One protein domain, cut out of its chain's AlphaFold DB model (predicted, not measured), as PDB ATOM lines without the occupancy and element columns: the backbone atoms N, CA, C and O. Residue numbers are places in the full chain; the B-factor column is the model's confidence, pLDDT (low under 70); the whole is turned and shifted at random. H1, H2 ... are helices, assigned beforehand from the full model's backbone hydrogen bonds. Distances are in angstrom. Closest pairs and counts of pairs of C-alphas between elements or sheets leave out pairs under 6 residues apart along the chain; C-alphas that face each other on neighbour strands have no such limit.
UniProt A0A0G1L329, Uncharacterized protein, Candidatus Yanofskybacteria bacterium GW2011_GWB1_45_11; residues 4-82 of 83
ATOM      1  N   GLY A   4     -38.065  17.514  -5.432       68.44
ATOM      2  CA  GLY A   4     -36.777  17.129  -6.004       68.44
ATOM      3  C   GLY A   4     -36.932  16.128  -7.148       68.44
ATOM      4  O   GLY A   4     -36.337  16.321  -8.205       68.44
ATOM      5  N   GLU A   5     -37.783  15.113  -6.971       73.94
ATOM      6  CA  GLU A   5     -38.092  14.134  -8.020       73.94
ATOM      7  C   GLU A   5     -38.822  14.785  -9.197       73.94
ATOM      8  O   GLU A   5     -38.480  14.535 -10.349       73.94
ATOM      9  N   PHE A   6     -39.771  15.682  -8.925       74.00
ATOM     10  CA  PHE A   6     -40.475  16.424  -9.968       74.00
ATOM     11  C   PHE A   6     -39.516  17.307 -10.781       74.00
ATOM     12  O   PHE A   6     -39.505  17.257 -12.009       74.00
ATOM     13  N   ALA A   7     -38.632  18.053 -10.109       71.94
ATOM     14  CA  ALA A   7     -37.613  18.859 -10.775       71.94
ATOM     15  C   ALA A   7     -36.641  18.000 -11.606       71.94
ATOM     16  O   ALA A   7     -36.204  18.428 -12.674       71.94
ATOM     17  N   GLN A   8     -36.319  16.782 -11.158       73.44
ATOM     18  CA  GLN A   8     -35.532  15.827 -11.942       73.44
ATOM     19  C   GLN A   8     -36.287  15.323 -13.179       73.44
ATOM     20  O   GLN A   8     -35.685  15.229 -14.249       73.44
ATOM     21  N   VAL A   9     -37.592  15.048 -13.070       77.31
ATOM     22  CA  VAL A   9     -38.441  14.656 -14.210       77.31
ATOM     23  C   VAL A   9     -38.520  15.780 -15.244       77.31
ATOM     24  O   VAL A   9     -38.368  15.510 -16.437       77.31
ATOM     25  N   CYS A  10     -38.696  17.030 -14.804       75.81
ATOM     26  CA  CYS A  10     -38.665  18.199 -15.684       75.81
ATOM     27  C   CYS A  10     -37.305  18.340 -16.379       75.81
ATOM     28  O   CYS A  10     -37.275  18.436 -17.599       75.81
ATOM     29  N   ARG A  11     -36.184  18.230 -15.649       73.31
ATOM     30  CA  ARG A  11     -34.826  18.282 -16.235       73.31
ATOM     31  C   ARG A  11     -34.541  17.161 -17.232       73.31
ATOM     32  O   ARG A  11     -33.752  17.344 -18.154       73.31
ATOM     33  N   GLY A  12     -35.170  16.000 -17.057       79.56
ATOM     34  CA  GLY A  12     -35.074  14.879 -17.992       79.56
ATOM     35  C   GLY A  12     -35.784  15.119 -19.329       79.56
ATOM     36  O   GLY A  12     -35.562  14.357 -20.269       79.56
ATOM     37  N   ARG A  13     -36.625  16.159 -19.440       78.50
ATOM     38  CA  ARG A  13     -37.346  16.521 -20.667       78.50
ATOM     39  C   ARG A  13     -37.136  18.008 -20.983       78.50
ATOM     40  O   ARG A  13     -37.807  18.839 -20.382       78.50
ATOM     41  N   PRO A  14     -36.281  18.380 -21.950       78.75
ATOM     42  CA  PRO A  14     -35.958  19.789 -22.223       78.75
ATOM     43  C   PRO A  14     -37.182  20.657 -22.574       78.75
ATOM     44  O   PRO A  14     -37.207  21.850 -22.278       78.75
ATOM     45  N   GLU A  15     -38.229  20.059 -23.148       75.94
ATOM     46  CA  GLU A  15     -39.534  20.692 -23.388       75.94
ATOM     47  C   GLU A  15     -40.289  21.067 -22.095       75.94
ATOM     48  O   GLU A  15     -40.951  22.104 -22.046       75.94
ATOM     49  N   LEU A  16     -40.150  20.265 -21.034       76.12
ATOM     50  CA  LEU A  16     -40.752  20.509 -19.723       76.12
ATOM     51  C   LEU A  16     -39.859  21.369 -18.839       76.12
ATOM     52  O   LEU A  16     -40.384  22.174 -18.080       76.12
ATOM     53  N   ASP A  17     -38.537  21.228 -18.942       78.94
ATOM     54  CA  ASP A  17     -37.566  22.003 -18.168       78.94
ATOM     55  C   ASP A  17     -37.744  23.507 -18.409       78.94
ATOM     56  O   ASP A  17     -37.926  24.272 -17.466       78.94
ATOM     57  N   GLY A  18     -37.834  23.928 -19.676       78.94
ATOM     58  CA  GLY A  18     -38.046  25.335 -20.021       78.94
ATOM     59  C   GLY A  18     -39.415  25.885 -19.596       78.94
ATOM     60  O   GLY A  18     -39.518  27.051 -19.209       78.94
ATOM     61  N   LEU A  19     -40.473  25.069 -19.654       79.69
ATOM     62  CA  LEU A  19     -41.809  25.444 -19.170       79.69
ATOM     63  C   LEU A  19     -41.834  25.556 -17.645       79.69
ATOM     64  O   LEU A  19     -42.293  26.562 -17.111       79.69
ATOM     65  N   TRP A  20     -41.300  24.546 -16.963       78.94
ATOM     66  CA  TRP A  20     -41.190  24.495 -15.515       78.94
ATOM     67  C   TRP A  20     -40.400  25.684 -14.993       78.94
ATOM     68  O   TRP A  20     -40.890  26.422 -14.148       78.94
ATOM     69  N   GLN A  21     -39.228  25.949 -15.563       81.12
ATOM     70  CA  GLN A  21     -38.380  27.045 -15.127       81.12
ATOM     71  C   GLN A  21     -39.064  28.404 -15.296       81.12
ATOM     72  O   GLN A  21     -39.049  29.193 -14.361       81.12
ATOM     73  N   LYS A  22     -39.769  28.646 -16.412       83.75
ATOM     74  CA  LYS A  22     -40.584  29.862 -16.590       83.75
ATOM     75  C   LYS A  22     -41.691  30.000 -15.548       83.75
ATOM     76  O   LYS A  22     -41.934  31.102 -15.068       83.75
ATOM     77  N   LEU A  23     -42.372  28.905 -15.214       80.06
ATOM     78  CA  LEU A  23     -43.443  28.913 -14.216       80.06
ATOM     79  C   LEU A  23     -42.902  29.181 -12.815       80.06
ATOM     80  O   LEU A  23     -43.512  29.939 -12.064       80.06
ATOM     81  N   VAL A  24     -41.758  28.589 -12.472       83.44
ATOM     82  CA  VAL A  24     -41.100  28.839 -11.189       83.44
ATOM     83  C   VAL A  24     -40.590  30.277 -11.115       83.44
ATOM     84  O   VAL A  24     -40.776  30.921 -10.087       83.44
ATOM     85  N   ASP A  25     -40.045  30.822 -12.202       85.44
ATOM     86  CA  ASP A  25     -39.641  32.229 -12.284       85.44
ATOM     87  C   ASP A  25     -40.848  33.171 -12.125       85.44
ATOM     88  O   ASP A  25     -40.790  34.147 -11.381       85.44
ATOM     89  N   GLU A  26     -41.988  32.856 -12.753       83.75
ATOM     90  CA  GLU A  26     -43.225  33.628 -12.598       83.75
ATOM     91  C   GLU A  26     -43.780  33.542 -11.169       83.75
ATOM     92  O   GLU A  26     -44.154  34.566 -10.592       83.75
ATOM     93  N   ALA A  27     -43.787  32.350 -10.571       82.38
ATOM     94  CA  ALA A  27     -44.149  32.129  -9.173       82.38
ATOM     95  C   ALA A  27     -43.241  32.931  -8.230       82.38
ATOM     96  O   ALA A  27     -43.730  33.669  -7.373       82.38
ATOM     97  N   HIS A  28     -41.926  32.849  -8.427       82.81
ATOM     98  CA  HIS A  28     -40.945  33.589  -7.648       82.81
ATOM     99  C   HIS A  28     -41.103  35.098  -7.848       82.81
ATOM    100  O   HIS A  28     -41.043  35.848  -6.882       82.81
ATOM    101  N   ARG A  29     -41.398  35.564  -9.065       83.19
ATOM    102  CA  ARG A  29     -41.670  36.974  -9.361       83.19
ATOM    103  C   ARG A  29     -42.963  37.468  -8.716       83.19
ATOM    104  O   ARG A  29     -42.967  38.580  -8.194       83.19
ATOM    105  N   LEU A  30     -44.047  36.692  -8.730       78.19
ATOM    106  CA  LEU A  30     -45.305  37.031  -8.045       78.19
ATOM    107  C   LEU A  30     -45.082  37.170  -6.541       78.19
ATOM    108  O   LEU A  30     -45.527  38.142  -5.927       78.19
ATOM    109  N   VAL A  31     -44.346  36.215  -5.978       77.69
ATOM    110  CA  VAL A  31     -43.965  36.188  -4.572       77.69
ATOM    111  C   VAL A  31     -43.041  37.367  -4.252       77.69
ATOM    112  O   VAL A  31     -43.411  38.194  -3.435       77.69
ATOM    113  N   SER A  32     -41.912  37.547  -4.939       73.25
ATOM    114  CA  SER A  32     -40.951  38.640  -4.716       73.25
ATOM    115  C   SER A  32     -41.531  40.036  -4.960       73.25
ATOM    116  O   SER A  32     -41.274  40.948  -4.177       73.25
ATOM    117  N   SER A  33     -42.354  40.221  -5.996       68.25
ATOM    118  CA  SER A  33     -43.009  41.505  -6.291       68.25
ATOM    119  C   SER A  33     -43.949  41.927  -5.159       68.25
ATOM    120  O   SER A  33     -43.990  43.099  -4.784       68.25
ATOM    121  N   LYS A  34     -44.665  40.968  -4.558       65.12
ATOM    122  CA  LYS A  34     -45.540  41.245  -3.413       65.12
ATOM    123  C   LYS A  34     -44.786  41.243  -2.079       65.12
ATOM    124  O   LYS A  34     -45.116  42.058  -1.230       65.12
ATOM    125  N   ILE A  35     -43.738  40.433  -1.905       61.81
ATOM    126  CA  ILE A  35     -42.876  40.420  -0.706       61.81
ATOM    127  C   ILE A  35     -42.076  41.716  -0.572       61.81
ATOM    128  O   ILE A  35     -41.928  42.218   0.540       61.81
ATOM    129  N   GLY A  36     -41.622  42.313  -1.679       54.19
ATOM    130  CA  GLY A  36     -40.993  43.638  -1.670       54.19
ATOM    131  C   GLY A  36     -41.894  44.730  -1.074       54.19
ATOM    132  O   GLY A  36     -41.396  45.728  -0.562       54.19
ATOM    133  N   PHE A  37     -43.212  44.506  -1.062       47.84
ATOM    134  CA  PHE A  37     -44.216  45.369  -0.437       47.84
ATOM    135  C   PHE A  37     -44.523  45.007   1.034       47.84
ATOM    136  O   PHE A  37     -45.154  45.782   1.748       47.84
ATOM    137  N   VAL A  38     -44.085  43.836   1.508       48.31
ATOM    138  CA  VAL A  38     -44.508  43.208   2.781       48.31
ATOM    139  C   VAL A  38     -43.569  43.511   3.950       48.31
ATOM    140  O   VAL A  38     -43.912  43.222   5.095       48.31
ATOM    141  N   PHE A  39     -42.464  44.232   3.732       48.75
ATOM    142  CA  PHE A  39     -41.695  44.814   4.845       48.75
ATOM    143  C   PHE A  39     -42.515  45.791   5.719       48.75
ATOM    144  O   PHE A  39     -42.008  46.238   6.745       48.75
ATOM    145  N   PHE A  40     -43.771  46.102   5.358       45.88
ATOM    146  CA  PHE A  40     -44.602  47.084   6.058       45.88
ATOM    147  C   PHE A  40     -45.994  46.636   6.544       45.88
ATOM    148  O   PHE A  40     -46.677  47.454   7.158       45.88
ATOM    149  N   GLY A  41     -46.452  45.387   6.368       46.28
ATOM    150  CA  GLY A  41     -47.773  45.049   6.923       46.28
ATOM    151  C   GLY A  41     -48.304  43.632   6.715       46.28
ATOM    152  O   GLY A  41     -48.644  43.251   5.602       46.28
ATOM    153  N   SER A  42     -48.484  42.934   7.840       50.94
ATOM    154  CA  SER A  42     -49.394  41.800   8.087       50.94
ATOM    155  C   SER A  42     -49.185  40.497   7.294       50.94
ATOM    156  O   SER A  42     -49.467  40.408   6.102       50.94
ATOM    157  N   GLU A  43     -48.831  39.427   8.020       52.00
ATOM    158  CA  GLU A  43     -48.667  38.036   7.544       52.00
ATOM    159  C   GLU A  43     -49.819  37.495   6.670       52.00
ATOM    160  O   GLU A  43     -49.574  36.676   5.785       52.00
ATOM    161  N   ASN A  44     -51.048  37.995   6.840       52.41
ATOM    162  CA  ASN A  44     -52.226  37.548   6.083       52.41
ATOM    163  C   ASN A  44     -52.288  38.086   4.639       52.41
ATOM    164  O   ASN A  44     -52.922  37.474   3.782       52.41
ATOM    165  N   ALA A  45     -51.635  39.214   4.326       53.66
ATOM    166  CA  ALA A  45     -51.616  39.760   2.959       53.66
ATOM    167  C   ALA A  45     -50.680  38.969   2.022       53.66
ATOM    168  O   ALA A  45     -50.719  39.124   0.799       53.66
ATOM    169  N   VAL A  46     -49.839  38.115   2.602       64.69
ATOM    170  CA  VAL A  46     -48.741  37.444   1.909       64.69
ATOM    171  C   VAL A  46     -49.153  36.072   1.392       64.69
ATOM    172  O   VAL A  46     -48.518  35.579   0.473       64.69
ATOM    173  N   GLU A  47     -50.211  35.448   1.918       72.75
ATOM    174  CA  GLU A  47     -50.576  34.077   1.532       72.75
ATOM    175  C   GLU A  47     -51.169  33.973   0.124       72.75
ATOM    176  O   GLU A  47     -50.879  33.017  -0.593       72.75
ATOM    177  N   ALA A  48     -51.924  34.983  -0.311       76.94
ATOM    178  CA  ALA A  48     -52.544  35.024  -1.634       76.94
ATOM    179  C   ALA A  48     -51.552  34.817  -2.805       76.94
ATOM    180  O   ALA A  48     -51.817  33.947  -3.634       76.94
ATOM    181  N   PRO A  49     -50.409  35.536  -2.908       77.50
ATOM    182  CA  PRO A  49     -49.444  35.300  -3.988       77.50
ATOM    183  C   PRO A  49     -48.788  33.919  -3.939       77.50
ATOM    184  O   PRO A  49     -48.528  33.348  -4.994       77.50
ATOM    185  N   PHE A  50     -48.536  33.359  -2.752       81.88
ATOM    186  CA  PHE A  50     -48.016  31.993  -2.647       81.88
ATOM    187  C   PHE A  50     -49.053  30.964  -3.108       81.88
ATOM    188  O   PHE A  50     -48.702  30.007  -3.790       81.88
ATOM    189  N   LEU A  51     -50.326  31.158  -2.754       83.75
ATOM    190  CA  LEU A  51     -51.405  30.253  -3.144       83.75
ATOM    191  C   LEU A  51     -51.646  30.307  -4.660       83.75
ATOM    192  O   LEU A  51     -51.784  29.272  -5.302       83.75
ATOM    193  N   GLU A  52     -51.633  31.512  -5.236       84.75
ATOM    194  CA  GLU A  52     -51.754  31.729  -6.681       84.75
ATOM    195  C   GLU A  52     -50.589  31.086  -7.444       84.75
ATOM    196  O   GLU A  52     -50.807  30.396  -8.439       84.75
ATOM    197  N   ALA A  53     -49.360  31.243  -6.944       84.19
ATOM    198  CA  ALA A  53     -48.183  30.590  -7.500       84.19
ATOM    199  C   ALA A  53     -48.284  29.054  -7.439       84.19
ATOM    200  O   ALA A  53     -47.995  28.391  -8.435       84.19
ATOM    201  N   LYS A  54     -48.736  28.492  -6.308       84.38
ATOM    202  CA  LYS A  54     -48.939  27.045  -6.147       84.38
ATOM    203  C   LYS A  54     -49.984  26.514  -7.140       84.38
ATOM    204  O   LYS A  54     -49.673  25.598  -7.894       84.38
ATOM    205  N   ASN A  55     -51.158  27.148  -7.212       86.12
ATOM    206  CA  ASN A  55     -52.231  26.749  -8.130       86.12
ATOM    207  C   ASN A  55     -51.789  26.806  -9.600       86.12
ATOM    208  O   ASN A  55     -52.068  25.886 -10.361       86.12
ATOM    209  N   LYS A  56     -51.056  27.855 -10.008       84.00
ATOM    210  CA  LYS A  56     -50.525  27.963 -11.377       84.00
ATOM    211  C   LYS A  56     -49.569  26.825 -11.725       84.00
ATOM    212  O   LYS A  56     -49.607  26.319 -12.845       84.00
ATOM    213  N   LEU A  57     -48.713  26.433 -10.782       82.06
ATOM    214  CA  LEU A  57     -47.789  25.314 -10.959       82.06
ATOM    215  C   LEU A  57     -48.538  23.977 -11.031       82.06
ATOM    216  O   LEU A  57     -48.220  23.164 -11.897       82.06
ATOM    217  N   GLU A  58     -49.564  23.781 -10.196       85.12
ATOM    218  CA  GLU A  58     -50.443  22.603 -10.226       85.12
ATOM    219  C   GLU A  58     -51.215  22.487 -11.550       85.12
ATOM    220  O   GLU A  58     -51.171  21.444 -12.206       85.12
ATOM    221  N   GLU A  59     -51.864  23.564 -12.005       85.25
ATOM    222  CA  GLU A  59     -52.574  23.589 -13.289       85.25
ATOM    223  C   GLU A  59     -51.636  23.334 -14.471       85.25
ATOM    224  O   GLU A  59     -51.987  22.636 -15.427       85.25
ATOM    225  N   ALA A  60     -50.434  23.911 -14.427       77.62
ATOM    226  CA  ALA A  60     -49.450  23.712 -15.473       77.62
ATOM    227  C   ALA A  60     -48.953  22.267 -15.506       77.62
ATOM    228  O   ALA A  60     -48.927  21.691 -16.591       77.62
ATOM    229  N   ALA A  61     -48.633  21.680 -14.347       77.94
ATOM    230  CA  ALA A  61     -48.257  20.276 -14.196       77.94
ATOM    231  C   ALA A  61     -49.342  19.333 -14.746       77.94
ATOM    232  O   ALA A  61     -49.049  18.431 -15.534       77.94
ATOM    233  N   MET A  62     -50.611  19.622 -14.447       81.25
ATOM    234  CA  MET A  62     -51.746  18.874 -14.984       81.25
ATOM    235  C   MET A  62     -51.835  18.970 -16.518       81.25
ATOM    236  O   MET A  62     -52.061  17.960 -17.183       81.25
ATOM    237  N   LYS A  63     -51.598  20.153 -17.107       79.56
ATOM    238  CA  LYS A  63     -51.602  20.354 -18.572       79.56
ATOM    239  C   LYS A  63     -50.475  19.619 -19.293       79.56
ATOM    240  O   LYS A  63     -50.685  19.146 -20.406       79.56
ATOM    241  N   ILE A  64     -49.296  19.519 -18.680       70.38
ATOM    242  CA  ILE A  64     -48.159  18.755 -19.225       70.38
ATOM    243  C   ILE A  64     -48.266  17.246 -18.945       70.38
ATOM    244  O   ILE A  64     -47.403  16.485 -19.380       70.38
ATOM    245  N   GLY A  65     -49.317  16.802 -18.245       72.75
ATOM    246  CA  GLY A  65     -49.532  15.395 -17.906       72.75
ATOM    247  C   GLY A  65     -48.518  14.857 -16.897       72.75
ATOM    248  O   GLY A  65     -48.184  13.673 -16.936       72.75
ATOM    249  N   VAL A  66     -47.991  15.720 -16.025       71.88
ATOM    250  CA  VAL A  66     -47.060  15.339 -14.960       71.88
ATOM    251  C   VAL A  66     -47.757  15.518 -13.617       71.88
ATOM    252  O   VAL A  66     -48.396  16.535 -13.361       71.88
ATOM    253  N   GLU A  67     -47.639  14.518 -12.752       73.12
ATOM    254  CA  GLU A  67     -48.222  14.557 -11.415       73.12
ATOM    255  C   GLU A  67     -47.460  15.575 -10.554       73.12
ATOM    256  O   GLU A  67     -46.272  15.400 -10.278       73.12
ATOM    257  N   TYR A  68     -48.121  16.673 -10.177       78.00
ATOM    258  CA  TYR A  68     -47.528  17.658  -9.278       78.00
ATOM    259  C   TYR A  68     -47.378  17.044  -7.881       78.00
ATOM    260  O   TYR A  68     -48.318  16.411  -7.398       78.00
ATOM    261  N   PRO A  69     -46.226  17.205  -7.211       75.88
ATOM    262  CA  PRO A  69     -46.063  16.713  -5.853       75.88
ATOM    263  C   PRO A  69     -47.079  17.390  -4.924       75.88
ATOM    264  O   PRO A  69     -47.200  18.616  -4.913       75.88
ATOM    265  N   ASP A  70     -47.786  16.591  -4.125       74.81
ATOM    266  CA  ASP A  70     -48.741  17.088  -3.132       74.81
ATOM    267  C   ASP A  70     -47.974  17.765  -1.986       74.81
ATOM    268  O   ASP A  70     -47.518  17.138  -1.029       74.81
ATOM    269  N   LEU A  71     -47.706  19.058  -2.160       76.31
ATOM    270  CA  LEU A  71     -46.947  19.865  -1.213       76.31
ATOM    271  C   LEU A  71     -47.890  20.611  -0.287       76.31
ATOM    272  O   LEU A  71     -48.805  21.323  -0.725       76.31
ATOM    273  N   SER A  72     -47.565  20.596   1.001       82.56
ATOM    274  CA  SER A  72     -48.200  21.518   1.935       82.56
ATOM    275  C   SER A  72     -47.856  22.966   1.571       82.56
ATOM    276  O   SER A  72     -46.739  23.270   1.151       82.56
ATOM    277  N   PHE A  73     -48.781  23.900   1.804       80.94
ATOM    278  CA  PHE A  73     -48.546  25.333   1.569       80.94
ATOM    279  C   PHE A  73     -47.253  25.839   2.237       80.94
ATOM    280  O   PHE A  73     -46.478  26.583   1.641       80.94
ATOM    281  N   LYS A  74     -46.971  25.361   3.456       81.69
ATOM    282  CA  LYS A  74     -45.743  25.664   4.207       81.69
ATOM    283  C   LYS A  74     -44.469  25.159   3.516       81.69
ATOM    284  O   LYS A  74     -43.434  25.818   3.596       81.69
ATOM    285  N   GLU A  75     -44.527  23.998   2.871       83.44
ATOM    286  CA  GLU A  75     -43.393  23.433   2.133       83.44
ATOM    287  C   GLU A  75     -43.151  24.205   0.846       83.44
ATOM    288  O   GLU A  75     -42.026  24.634   0.600       83.44
ATOM    289  N   PHE A  76     -44.219  24.476   0.093       83.19
ATOM    290  CA  PHE A  76     -44.156  25.310  -1.100       83.19
ATOM    291  C   PHE A  76     -43.580  26.697  -0.790       83.19
ATOM    292  O   PHE A  76     -42.638  27.135  -1.446       83.19
ATOM    293  N   LYS A  77     -44.084  27.353   0.263       81.00
ATOM    294  CA  LYS A  77     -43.598  28.655   0.731       81.00
ATOM    295  C   LYS A  77     -42.104  28.620   1.055       81.00
ATOM    296  O   LYS A  77     -41.364  29.474   0.588       81.00
ATOM    297  N   ASN A  78     -41.639  27.640   1.829       81.25
ATOM    298  CA  ASN A  78     -40.212  27.520   2.147       81.25
ATOM    299  C   ASN A  78     -39.354  27.213   0.918       81.25
ATOM    300  O   ASN A  78     -38.207  27.648   0.860       81.25
ATOM    301  N   TRP A  79     -39.884  26.452  -0.035       82.38
ATOM    302  CA  TRP A  79     -39.176  26.099  -1.254       82.38
ATOM    303  C   TRP A  79     -39.019  27.296  -2.195       82.38
ATOM    304  O   TRP A  79     -37.895  27.618  -2.561       82.38
ATOM    305  N   ILE A  80     -40.108  28.005  -2.517       79.31
ATOM    306  CA  ILE A  80     -40.075  29.146  -3.449       79.31
ATOM    307  C   ILE A  80     -39.298  30.342  -2.882       79.31
ATOM    308  O   ILE A  80     -38.772  31.144  -3.638       79.31
ATOM    309  N   LEU A  81     -39.190  30.451  -1.553       75.81
ATOM    310  CA  LEU A  81     -38.339  31.443  -0.884       75.81
ATOM    311  C   LEU A  81     -36.838  31.111  -0.946       75.81
ATOM    312  O   LEU A  81     -36.018  31.966  -0.622       75.81
ATOM    313  N   ARG A  82     -36.478  29.865  -1.274       72.94
ATOM    314  CA  ARG A  82     -35.091  29.378  -1.376       72.94
ATOM    315  C   ARG A  82     -34.639  29.140  -2.822       72.94
ATOM    316  O   ARG A  82     -33.483  28.760  -3.004       72.94
TER     317      ARG A  82
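AT A GLANCE: This is residues 4 to 82 of the 83 residues of an uncharacterized protein of Candidatus Yanofskybacteria bacterium GW2011_GWB1_45_11 (UniProt A0A0G1L329). Two long helices, H2 and H3, form a hairpin that short H4 crosses, while short H1 makes a corner with H2's first end and residues 39 to 44 stick out beyond the other. The printed part has 79 residues with four named helices, H1 to H4, all helix; it is compact, radius of gyration of the C-alphas 13.1 A, spanning 41 by 21 by 20 A.

HOW THE PARTS SIT: Start at H1, residues 4 to 11, which touches H2, residues 14 to 35, only at the corner (C-alphas 10 and 17, the closest, 4.7 A apart). Next, H3, residues 47 to 63, touches H2 at a shallow tilt of 12 degrees, opposite ways, closest at C-alphas 27 and 53, 4.6 A. Last, H4, residues 73 to 80, touches H3 about perpendicular, 82 degrees, closest at C-alphas 50 and 77, 6.5 A. Every O i to N i+4 pair is within hydrogen-bond range in H1, H3 and H4, and 17 of 18 in H2.

IN THESE COORDINATES: Find C-alpha 4 at (-36.777, 17.129, -6.004), where H1 begins; H2 runs 30.6 A, H3 24.4 A, and H4 ends at C-alpha 80, (-40.075, 29.146, -3.449).

THE WHOLE: The printed part has no cut; the H2 to H3 link is long, and residues 4 and 33 to 46 have pLDDT under 70.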